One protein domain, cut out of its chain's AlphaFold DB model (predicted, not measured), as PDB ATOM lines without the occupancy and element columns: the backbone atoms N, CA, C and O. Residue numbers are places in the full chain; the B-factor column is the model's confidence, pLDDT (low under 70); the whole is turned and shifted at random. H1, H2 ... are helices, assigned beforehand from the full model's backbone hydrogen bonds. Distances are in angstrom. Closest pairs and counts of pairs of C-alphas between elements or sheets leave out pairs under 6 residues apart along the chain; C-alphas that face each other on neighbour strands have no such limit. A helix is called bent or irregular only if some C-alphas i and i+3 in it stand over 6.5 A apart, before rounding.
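What this domain is: This is residues 25 to 94 of the 98 residues of an uncharacterized protein of Caulobacter radicis (UniProt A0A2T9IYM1). One long helix, H1, runs as an arm whose first stretch, residues 25 to 45, sticks out free, while its other end joins a small head made with the two shorter helices H2 and H3. H1 and H2 meet near their ends like a V, the chain folding back through a tight turn, and after a loop of residues 75 to 83 the short helix H3 begins near the opening of the V and stands out from its plane, steep to H1 and about perpendicular to H2. The printed part has 70 residues with three named helices, in the order H1, H2, H3 along the chain, and no named strand; the class is all helix. The whole is only just loose, close to extended, with a radius of gyration of the C-alphas of 16.4 A. The C-alphas span 53 by 27 by 18 A along their three main axes, an elongated outline in which the arm makes the length.

How they stand to each other: The longest helix, H1, residues 25 to 56, touches no helix but is near two. It is close to H2, residues 59 to 74, but not clearly touching it, with 1 pair of C-alphas within 8 A. That closest pair, the C-alphas of Trp 54 and Arg 62, is 7.1 A apart. The lines of H1 and H2 stand at a steep tilt of 51 degrees, and the two helices run opposite ways. Their centres are 26.5 A apart. H1 is also close to H3, residues 84 to 92, but not clearly touching it, with 2 pairs of C-alphas within 8 A. The closest C-alphas of H1 and H3 are those of Arg 51 and Gln 86, 7.8 A apart. These two helices run the same way at a steep tilt of 66 degrees. H2 and H3 only just touch, with 3 pairs of C-alphas within 8 A. H2 touches H3 with residues 66 to 69 alone, and the closest C-alphas are those of Leu 66 and Trp 87, 6.5 A apart. The lines of H2 and H3 are about perpendicular, at 89 degrees, and their centres are 10.9 A apart. In H1, H2 and H3 every pair of O of residue i and N of residue i+4 is within hydrogen-bond range.

Where its parts are: H1 has 32 residues and measures 46.7 A from its first to its last C-alpha. It begins at Glu 25, with its C-alpha at (-21.483, 26.643, -14.179), and ends at Ala 56, with its C-alpha at (11.776, 9.110, 13.574). H2 has 16 residues, from Asp 59 to Ala 74, and measures 22.5 A. H3 has 9 residues, from Phe 84 to Met 92, and measures 12.3 A; its last C-alpha, that of Met 92, is at (13.224, 30.894, 12.791). No helix is bent or irregular.

The domain as a whole: The two C-alphas farthest apart are those of Glu 25 and Asp 60, at 54.1 A, and the first and last printed C-alphas, those of Glu 25 and Gly 94, are 49.6 A apart. Without residues 25 to 45, which belong to H1 and stand free, the body has 49 residues, spans 27 by 23 by 18 A and has a radius of gyration of 10.3 A, 1.07 times that of a compact globule of as many residues. The printed part, residues 25 to 94 of a full chain of 98, has no cut. The link from H1 to H2 is tight, with 2 residues, the link from H2 to H3 is short, with 9 residues, and no link is long. The mean pLDDT of the printed part is 90.8, that of H1 is 88, and no printed residue is under 70.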
ATOM      1  N   GLU A  25     -22.475  25.737 -14.790       70.19
ATOM      2  CA  GLU A  25     -21.483  26.643 -14.179       70.19
ATOM      3  C   GLU A  25     -21.347  26.403 -12.666       70.19
ATOM      4  O   GLU A  25     -20.263  26.517 -12.098       70.19
ATOM      5  N   GLN A  26     -22.446  26.031 -12.000       74.19
ATOM      6  CA  GLN A  26     -22.420  25.693 -10.578       74.19
ATOM      7  C   GLN A  26     -21.772  24.325 -10.314       74.19
ATOM      8  O   GLN A  26     -21.093  24.164  -9.301       74.19
ATOM      9  N   ALA A  27     -21.966  23.358 -11.213       74.31
ATOM     10  CA  ALA A  27     -21.314  22.054 -11.150       74.31
ATOM     11  C   ALA A  27     -19.802  22.161 -11.407       74.31
ATOM     12  O   ALA A  27     -19.029  21.560 -10.665       74.31
ATOM     13  N   ASP A  28     -19.387  22.971 -12.385       81.19
ATOM     14  CA  ASP A  28     -17.974  23.205 -12.701       81.19
ATOM     15  C   ASP A  28     -17.260  23.897 -11.527       81.19
ATOM     16  O   ASP A  28     -16.242  23.409 -11.047       81.19
ATOM     17  N   ALA A  29     -17.860  24.946 -10.948       81.81
ATOM     18  CA  ALA A  29     -17.302  25.616  -9.769       81.81
ATOM     19  C   ALA A  29     -17.203  24.696  -8.534       81.81
ATOM     20  O   ALA A  29     -16.286  24.833  -7.721       81.81
ATOM     21  N   GLN A  30     -18.141  23.757  -8.367       85.38
ATOM     22  CA  GLN A  30     -18.067  22.750  -7.303       85.38
ATOM     23  C   GLN A  30     -16.981  21.705  -7.569       85.38
ATOM     24  O   GLN A  30     -16.325  21.271  -6.622       85.38
ATOM     25  N   ALA A  31     -16.787  21.305  -8.827       86.62
ATOM     26  CA  ALA A  31     -15.718  20.397  -9.219       86.62
ATOM     27  C   ALA A  31     -14.339  21.029  -8.978       86.62
ATOM     28  O   ALA A  31     -13.494  20.388  -8.358       86.62
ATOM     29  N   ASP A  32     -14.145  22.293  -9.362       90.31
ATOM     30  CA  ASP A  32     -12.901  23.033  -9.116       90.31
ATOM     31  C   ASP A  32     -12.615  23.165  -7.613       90.31
ATOM     32  O   ASP A  32     -11.537  22.801  -7.148       90.31
ATOM     33  N   ALA A  33     -13.612  23.568  -6.816       89.31
ATOM     34  CA  ALA A  33     -13.461  23.660  -5.362       89.31
ATOM     35  C   ALA A  33     -13.147  22.301  -4.708       89.31
ATOM     36  O   ALA A  33     -12.423  22.230  -3.711       89.31
ATOM     37  N   TRP A  34     -13.694  21.210  -5.252       88.19
ATOM     38  CA  TRP A  34     -13.384  19.858  -4.799       88.19
ATOM     39  C   TRP A  34     -11.953  19.445  -5.158       88.19
ATOM     40  O   TRP A  34     -11.267  18.861  -4.320       88.19
ATOM     41  N   LEU A  35     -11.475  19.771  -6.362       92.75
ATOM     42  CA  LEU A  35     -10.092  19.520  -6.778       92.75
ATOM     43  C   LEU A  35      -9.093  20.316  -5.928       92.75
ATOM     44  O   LEU A  35      -8.118  19.739  -5.449       92.75
ATOM     45  N   ASP A  36      -9.375  21.591  -5.657       92.56
ATOM     46  CA  ASP A  36      -8.569  22.422  -4.756       92.56
ATOM     47  C   ASP A  36      -8.528  21.836  -3.339       92.56
ATOM     48  O   ASP A  36      -7.475  21.782  -2.696       92.56
ATOM     49  N   HIS A  37      -9.673  21.349  -2.845       86.94
ATOM     50  CA  HIS A  37      -9.742  20.675  -1.553       86.94
ATOM     51  C   HIS A  37      -8.901  19.392  -1.532       86.94
ATOM     52  O   HIS A  37      -8.163  19.171  -0.571       86.94
ATOM     53  N   LEU A  38      -8.979  18.564  -2.577       91.62
ATOM     54  CA  LEU A  38      -8.165  17.353  -2.691       91.62
ATOM     55  C   LEU A  38      -6.671  17.681  -2.711       91.62
ATOM     56  O   LEU A  38      -5.925  17.095  -1.930       91.62
ATOM     57  N   ALA A  39      -6.249  18.662  -3.511       89.06
ATOM     58  CA  ALA A  39      -4.857  19.106  -3.562       89.06
ATOM     59  C   ALA A  39      -4.364  19.588  -2.185       89.06
ATOM     60  O   ALA A  39      -3.260  19.255  -1.751       89.06
ATOM     61  N   LEU A  40      -5.207  20.318  -1.446       85.75
ATOM     62  CA  LEU A  40      -4.904  20.744  -0.082       85.75
ATOM     63  C   LEU A  40      -4.756  19.552   0.880       85.75
ATOM     64  O   LEU A  40      -3.853  19.556   1.719       85.75
ATOM     65  N   VAL A  41      -5.633  18.550   0.786       89.56
ATOM     66  CA  VAL A  41      -5.582  17.343   1.627       89.56
ATOM     67  C   VAL A  41      -4.335  16.513   1.322       89.56
ATOM     68  O   VAL A  41      -3.647  16.094   2.253       89.56
ATOM     69  N   GLU A  42      -4.006  16.316   0.047       87.19
ATOM     70  CA  GLU A  42      -2.794  15.609  -0.380       87.19
ATOM     71  C   GLU A  42      -1.539  16.315   0.129       87.19
ATOM     72  O   GLU A  42      -0.694  15.696   0.776       87.19
ATOM     73  N   HIS A  43      -1.459  17.634  -0.049       83.62
ATOM     74  CA  HIS A  43      -0.346  18.425   0.456       83.62
ATOM     75  C   HIS A  43      -0.218  18.330   1.989       83.62
ATOM     76  O   HIS A  43       0.884  18.174   2.512       83.62
ATOM     77  N   GLN A  44      -1.326  18.345   2.739       86.19
ATOM     78  CA  GLN A  44      -1.289  18.126   4.192       86.19
ATOM     79  C   GLN A  44      -0.803  16.722   4.571       86.19
ATOM     80  O   GLN A  44      -0.051  16.579   5.541       86.19
ATOM     81  N   ALA A  45      -1.207  15.695   3.822       87.88
ATOM     82  CA  ALA A  45      -0.763  14.327   4.048       87.88
ATOM     83  C   ALA A  45       0.752  14.187   3.829       87.88
ATOM     84  O   ALA A  45       1.429  13.573   4.656       87.88
ATOM     85  N   GLU A  46       1.302  14.806   2.783       86.38
ATOM     86  CA  GLU A  46       2.750  14.815   2.536       86.38
ATOM     87  C   GLU A  46       3.520  15.545   3.644       86.38
ATOM     88  O   GLU A  46       4.490  15.005   4.182       86.38
ATOM     89  N   ARG A  47       3.030  16.703   4.112       86.56
ATOM     90  CA  ARG A  47       3.638  17.412   5.258       86.56
ATOM     91  C   ARG A  47       3.600  16.571   6.535       86.56
ATOM     92  O   ARG A  47       4.553  16.575   7.317       86.56
ATOM     93  N   ALA A  48       2.517  15.828   6.767       90.25
ATOM     94  CA  ALA A  48       2.407  14.928   7.912       90.25
ATOM     95  C   ALA A  48       3.412  13.766   7.830       90.25
ATOM     96  O   ALA A  48       4.052  13.447   8.835       90.25
ATOM     97  N   LYS A  49       3.607  13.180   6.641       91.19
ATOM     98  CA  LYS A  49       4.625  12.143   6.405       91.19
ATOM     99  C   LYS A  49       6.035  12.676   6.645       91.19
ATOM    100  O   LYS A  49       6.791  12.037   7.372       91.19
ATOM    101  N   ALA A  50       6.364  13.856   6.118       90.56
ATOM    102  CA  ALA A  50       7.664  14.489   6.339       90.56
ATOM    103  C   ALA A  50       7.931  14.740   7.831       90.56
ATOM    104  O   ALA A  50       9.002  14.417   8.340       90.56
ATOM    105  N   ARG A  51       6.932  15.224   8.582       92.19
ATOM    106  CA  ARG A  51       7.045  15.397  10.043       92.19
ATOM    107  C   ARG A  51       7.249  14.076  10.778       92.19
ATOM    108  O   ARG A  51       8.055  14.024  11.701       92.19
ATOM    109  N   ALA A  52       6.540  13.022  10.379       94.81
ATOM    110  CA  ALA A  52       6.707  11.698  10.972       94.81
ATOM    111  C   ALA A  52       8.104  11.123  10.686       94.81
ATOM    112  O   ALA A  52       8.754  10.627  11.603       94.81
ATOM    113  N   ALA A  53       8.589  11.252   9.447       94.94
ATOM    114  CA  ALA A  53       9.939  10.849   9.064       94.94
ATOM    115  C   ALA A  53      10.998  11.617   9.869       94.94
ATOM    116  O   ALA A  53      11.871  11.005  10.471       94.94
ATOM    117  N   TRP A  54      10.859  12.941   9.973       95.06
ATOM    118  CA  TRP A  54      11.740  13.787  10.779       95.06
ATOM    119  C   TRP A  54      11.759  13.386  12.260       95.06
ATOM    120  O   TRP A  54      12.816  13.322  12.891       95.06
ATOM    121  N   ALA A  55      10.590  13.097  12.836       95.06
ATOM    122  CA  ALA A  55      10.474  12.674  14.229       95.06
ATOM    123  C   ALA A  55      11.139  11.312  14.488       95.06
ATOM    124  O   ALA A  55      11.660  11.097  15.581       95.06
ATOM    125  N   ALA A  56      11.144  10.423  13.492       96.69
ATOM    126  CA  ALA A  56      11.776   9.110  13.574       96.69
ATOM    127  C   ALA A  56      13.306   9.144  13.394       96.69
ATOM    128  O   ALA A  56      13.970   8.197  13.806       96.69
ATOM    129  N   MET A  57      13.854  10.210  12.802       96.31
ATOM    130  CA  MET A  57      15.297  10.378  12.610       96.31
ATOM    131  C   MET A  57      16.028  10.657  13.926       96.31
ATOM    132  O   MET A  57      15.535  11.385  14.795       96.31
ATOM    133  N   SER A  58      17.234  10.109  14.032       96.88
ATOM    134  CA  SER A  58      18.241  10.506  15.013       96.88
ATOM    135  C   SER A  58      18.745  11.928  14.758       96.88
ATOM    136  O   SER A  58      18.545  12.499  13.684       96.88
ATOM    137  N   ASP A  59      19.420  12.509  15.746       93.31
ATOM    138  CA  ASP A  59      19.961  13.862  15.610       93.31
ATOM    139  C   ASP A  59      21.084  13.933  14.560       93.31
ATOM    140  O   ASP A  59      21.138  14.905  13.809       93.31
ATOM    141  N   ASP A  60      21.894  12.878  14.417       95.38
ATOM    142  CA  ASP A  60      22.916  12.780  13.363       95.38
ATOM    143  C   ASP A  60      22.282  12.759  11.960       95.38
ATOM    144  O   ASP A  60      22.728  13.457  11.047       95.38
ATOM    145  N   GLU A  61      21.200  11.991  11.778       96.19
ATOM    146  CA  GLU A  61      20.457  11.946  10.511       96.19
ATOM    147  C   GLU A  61      19.793  13.288  10.198       96.19
ATOM    148  O   GLU A  61      19.819  13.737   9.050       96.19
ATOM    149  N   ARG A  62      19.230  13.958  11.212       95.06
ATOM    150  CA  ARG A  62      18.680  15.311  11.057       95.06
ATOM    151  C   ARG A  62      19.764  16.303  10.658       95.06
ATOM    152  O   ARG A  62      19.506  17.107   9.771       95.06
ATOM    153  N   GLY A  63      20.955  16.217  11.251       94.00
ATOM    154  CA  GLY A  63      22.115  17.025  10.866       94.00
ATOM    155  C   GLY A  63      22.444  16.875   9.380       94.00
ATOM    156  O   GLY A  63      22.436  17.858   8.649       94.00
ATOM    157  N   ALA A  64      22.575  15.640   8.891       94.88
ATOM    158  CA  ALA A  64      22.845  15.386   7.473       94.88
ATOM    159  C   ALA A  64      21.729  15.895   6.534       94.88
ATOM    160  O   ALA A  64      21.997  16.343   5.415       94.88
ATOM    161  N   VAL A  65      20.465  15.831   6.970       94.38
ATOM    162  CA  VAL A  65      19.341  16.422   6.228       94.38
ATOM    163  C   VAL A  65      19.453  17.947   6.189       94.38
ATOM    164  O   VAL A  65      19.180  18.533   5.140       94.38
ATOM    165  N   LEU A  66      19.853  18.585   7.291       95.06
ATOM    166  CA  LEU A  66      20.038  20.035   7.361       95.06
ATOM    167  C   LEU A  66      21.187  20.503   6.471       95.06
ATOM    168  O   LEU A  66      20.954  21.404   5.674       95.06
ATOM    169  N   ASP A  67      22.331  19.815   6.471       94.88
ATOM    170  CA  ASP A  67      23.443  20.099   5.550       94.88
ATOM    171  C   ASP A  67      22.990  20.021   4.082       94.88
ATOM    172  O   ASP A  67      23.346  20.837   3.224       94.88
ATOM    173  N   GLY A  68      22.159  19.021   3.774       93.88
ATOM    174  CA  GLY A  68      21.530  18.879   2.467       93.88
ATOM    175  C   GLY A  68      20.602  20.047   2.131       93.88
ATOM    176  O   GLY A  68      20.614  20.523   0.994       93.88
ATOM    177  N   CYS A  69      19.823  20.520   3.105       94.81
ATOM    178  CA  CYS A  69      18.923  21.656   2.939       94.81
ATOM    179  C   CYS A  69      19.690  22.973   2.761       94.81
ATOM    180  O   CYS A  69      19.355  23.732   1.858       94.81
ATOM    181  N   ASP A  70      20.746  23.212   3.539       94.75
ATOM    182  CA  ASP A  70      21.589  24.408   3.434       94.75
ATOM    183  C   ASP A  70      22.246  24.504   2.046       94.75
ATOM    184  O   ASP A  70      22.254  25.563   1.412       94.75
ATOM    185  N   ARG A  71      22.697  23.372   1.490       94.94
ATOM    186  CA  ARG A  71      23.195  23.322   0.108       94.94
ATOM    187  C   ARG A  71      22.107  23.622  -0.927       94.94
ATOM    188  O   ARG A  71      22.364  24.347  -1.882       94.94
ATOM    189  N   LEU A  72      20.905  23.070  -0.761       94.19
ATOM    190  CA  LEU A  72      19.788  23.345  -1.670       94.19
ATOM    191  C   LEU A  72      19.319  24.805  -1.585       94.19
ATOM    192  O   LEU A  72      18.900  25.351  -2.605       94.19
ATOM    193  N   ASP A  73      19.410  25.440  -0.415       93.69
ATOM    194  CA  ASP A  73      19.114  26.867  -0.222       93.69
ATOM    195  C   ASP A  73      20.115  27.727  -0.994       93.69
ATOM    196  O   ASP A  73      19.725  28.590  -1.781       93.69
ATOM    197  N   ALA A  74      21.408  27.407  -0.878       92.50
ATOM    198  CA  ALA A  74      22.465  28.069  -1.639       92.50
ATOM    199  C   ALA A  74      22.298  27.908  -3.164       92.50
ATOM    200  O   ALA A  74      22.688  28.791  -3.930       92.50
ATOM    201  N   GLU A  75      21.705  26.799  -3.614       93.62
ATOM    202  CA  GLU A  75      21.351  26.555  -5.017       93.62
ATOM    203  C   GLU A  75      20.022  27.217  -5.443       93.62
ATOM    204  O   GLU A  75      19.702  27.208  -6.633       93.62
ATOM    205  N   GLY A  76      19.238  27.776  -4.512       92.12
ATOM    206  CA  GLY A  76      17.908  28.344  -4.771       92.12
ATOM    207  C   GLY A  76      16.839  27.295  -5.097       92.12
ATOM    208  O   GLY A  76      15.906  27.573  -5.846       92.12
ATOM    209  N   ARG A  77      17.002  26.063  -4.599       92.62
ATOM    210  CA  ARG A  77      16.181  24.881  -4.940       92.62
ATOM    211  C   ARG A  77      15.527  24.219  -3.727       92.62
ATOM    212  O   ARG A  77      14.992  23.120  -3.845       92.62
ATOM    213  N   LEU A  78      15.607  24.848  -2.557       91.88
ATOM    214  CA  LEU A  78      15.138  24.250  -1.310       91.88
ATOM    215  C   LEU A  78      13.607  24.205  -1.188       91.88
ATOM    216  O   LEU A  78      13.094  23.311  -0.522       91.88
ATOM    217  N   GLU A  79      12.882  25.127  -1.824       87.12
ATOM    218  CA  GLU A  79      11.428  25.298  -1.640       87.12
ATOM    219  C   GLU A  79      10.616  24.023  -1.935       87.12
ATOM    220  O   GLU A  79       9.630  23.752  -1.250       87.12
ATOM    221  N   ASP A  80      11.077  23.199  -2.882       85.44
ATOM    222  CA  ASP A  80      10.430  21.937  -3.270       85.44
ATOM    223  C   ASP A  80      10.875  20.726  -2.423       85.44
ATOM    224  O   ASP A  80      10.459  19.589  -2.664       85.44
ATOM    225  N   HIS A  81      11.760  20.918  -1.441       90.38
ATOM    226  CA  HIS A  81      12.302  19.820  -0.650       90.38
ATOM    227  C   HIS A  81      11.340  19.384   0.463       90.38
ATOM    228  O   HIS A  81      10.808  20.199   1.216       90.38
ATOM    229  N   GLN A  82      11.196  18.068   0.656       91.56
ATOM    230  CA  GLN A  82      10.262  17.485   1.633       91.56
ATOM    231  C   GLN A  82      10.487  17.942   3.087       91.56
ATOM    232  O   GLN A  82       9.561  17.885   3.892       91.56
ATOM    233  N   PHE A  83      11.705  18.386   3.429       93.94
ATOM    234  CA  PHE A  83      12.066  18.861   4.773       93.94
ATOM    235  C   PHE A  83      12.213  20.387   4.885       93.94
ATOM    236  O   PHE A  83      12.706  20.886   5.899       93.94
ATOM    237  N   PHE A  84      11.788  21.140   3.864       93.12
ATOM    238  CA  PHE A  84      11.890  22.602   3.838       93.12
ATOM    239  C   PHE A  84      11.273  23.258   5.079       93.12
ATOM    240  O   PHE A  84      11.866  24.151   5.679       93.12
ATOM    241  N   GLU A  85      10.110  22.783   5.525       92.12
ATOM    242  CA  GLU A  85       9.460  23.314   6.724       92.12
ATOM    243  C   GLU A  85      10.260  23.127   8.000       92.12
ATOM    244  O   GLU A  85      10.257  24.013   8.850       92.12
ATOM    245  N   GLN A  86      10.873  21.955   8.175       94.06
ATOM    246  CA  GLN A  86      11.645  21.645   9.371       94.06
ATOM    247  C   GLN A  86      12.892  22.526   9.403       94.06
ATOM    248  O   GLN A  86      13.176  23.137  10.433       94.06
ATOM    249  N   TRP A  87      13.559  22.668   8.255       95.00
ATOM    250  CA  TRP A  87      14.666  23.601   8.086       95.00
ATOM    251  C   TRP A  87      14.241  25.045   8.394       95.00
ATOM    252  O   TRP A  87      14.833  25.690   9.258       95.00
ATOM    253  N   LEU A  88      13.155  25.537   7.790       93.56
ATOM    254  CA  LEU A  88      12.668  26.905   7.999       93.56
ATOM    255  C   LEU A  88      12.281  27.156   9.463       93.56
ATOM    256  O   LEU A  88      12.635  28.187  10.037       93.56
ATOM    257  N   ALA A  89      11.587  26.205  10.091       93.12
ATOM    258  CA  ALA A  89      11.202  26.297  11.493       93.12
ATOM    259  C   ALA A  89      12.422  26.388  12.419       93.12
ATOM    260  O   ALA A  89      12.371  27.108  13.417       93.12
ATOM    261  N   LEU A  90      13.515  25.691  12.094       92.75
ATOM    262  CA  LEU A  90      14.773  25.781  12.830       92.75
ATOM    263  C   LEU A  90      15.469  27.125  12.593       92.75
ATOM    264  O   LEU A  90      15.915  27.749  13.557       92.75
ATOM    265  N   ARG A  91      15.499  27.632  11.353       92.12
ATOM    266  CA  ARG A  91      16.048  28.967  11.035       92.12
ATOM    267  C   ARG A  91      15.342  30.062  11.836       92.12
ATOM    268  O   ARG A  91      15.995  30.925  12.417       92.12
ATOM    269  N   MET A  92      14.016  29.978  11.959       94.94
ATOM    270  CA  MET A  92      13.224  30.894  12.791       94.94
ATOM    271  C   MET A  92      13.534  30.788  14.293       94.94
ATOM    272  O   MET A  92      13.318  31.750  15.026       94.94
ATOM    273  N   GLN A  93      14.047  29.645  14.755       93.19
ATOM    274  CA  GLN A  93      14.487  29.421  16.138       93.19
ATOM    275  C   GLN A  93      15.957  29.807  16.373       93.19
ATOM    276  O   GLN A  93      16.452  29.662  17.489       93.19
ATOM    277  N   GLY A  94      16.648  30.326  15.353       90.69
ATOM    278  CA  GLY A  94      18.041  30.759  15.452       90.69
ATOM    279  C   GLY A  94      19.066  29.711  15.025       90.69
ATOM    280  O   GLY A  94      20.248  29.902  15.293       90.69
TER     281      GLY A  94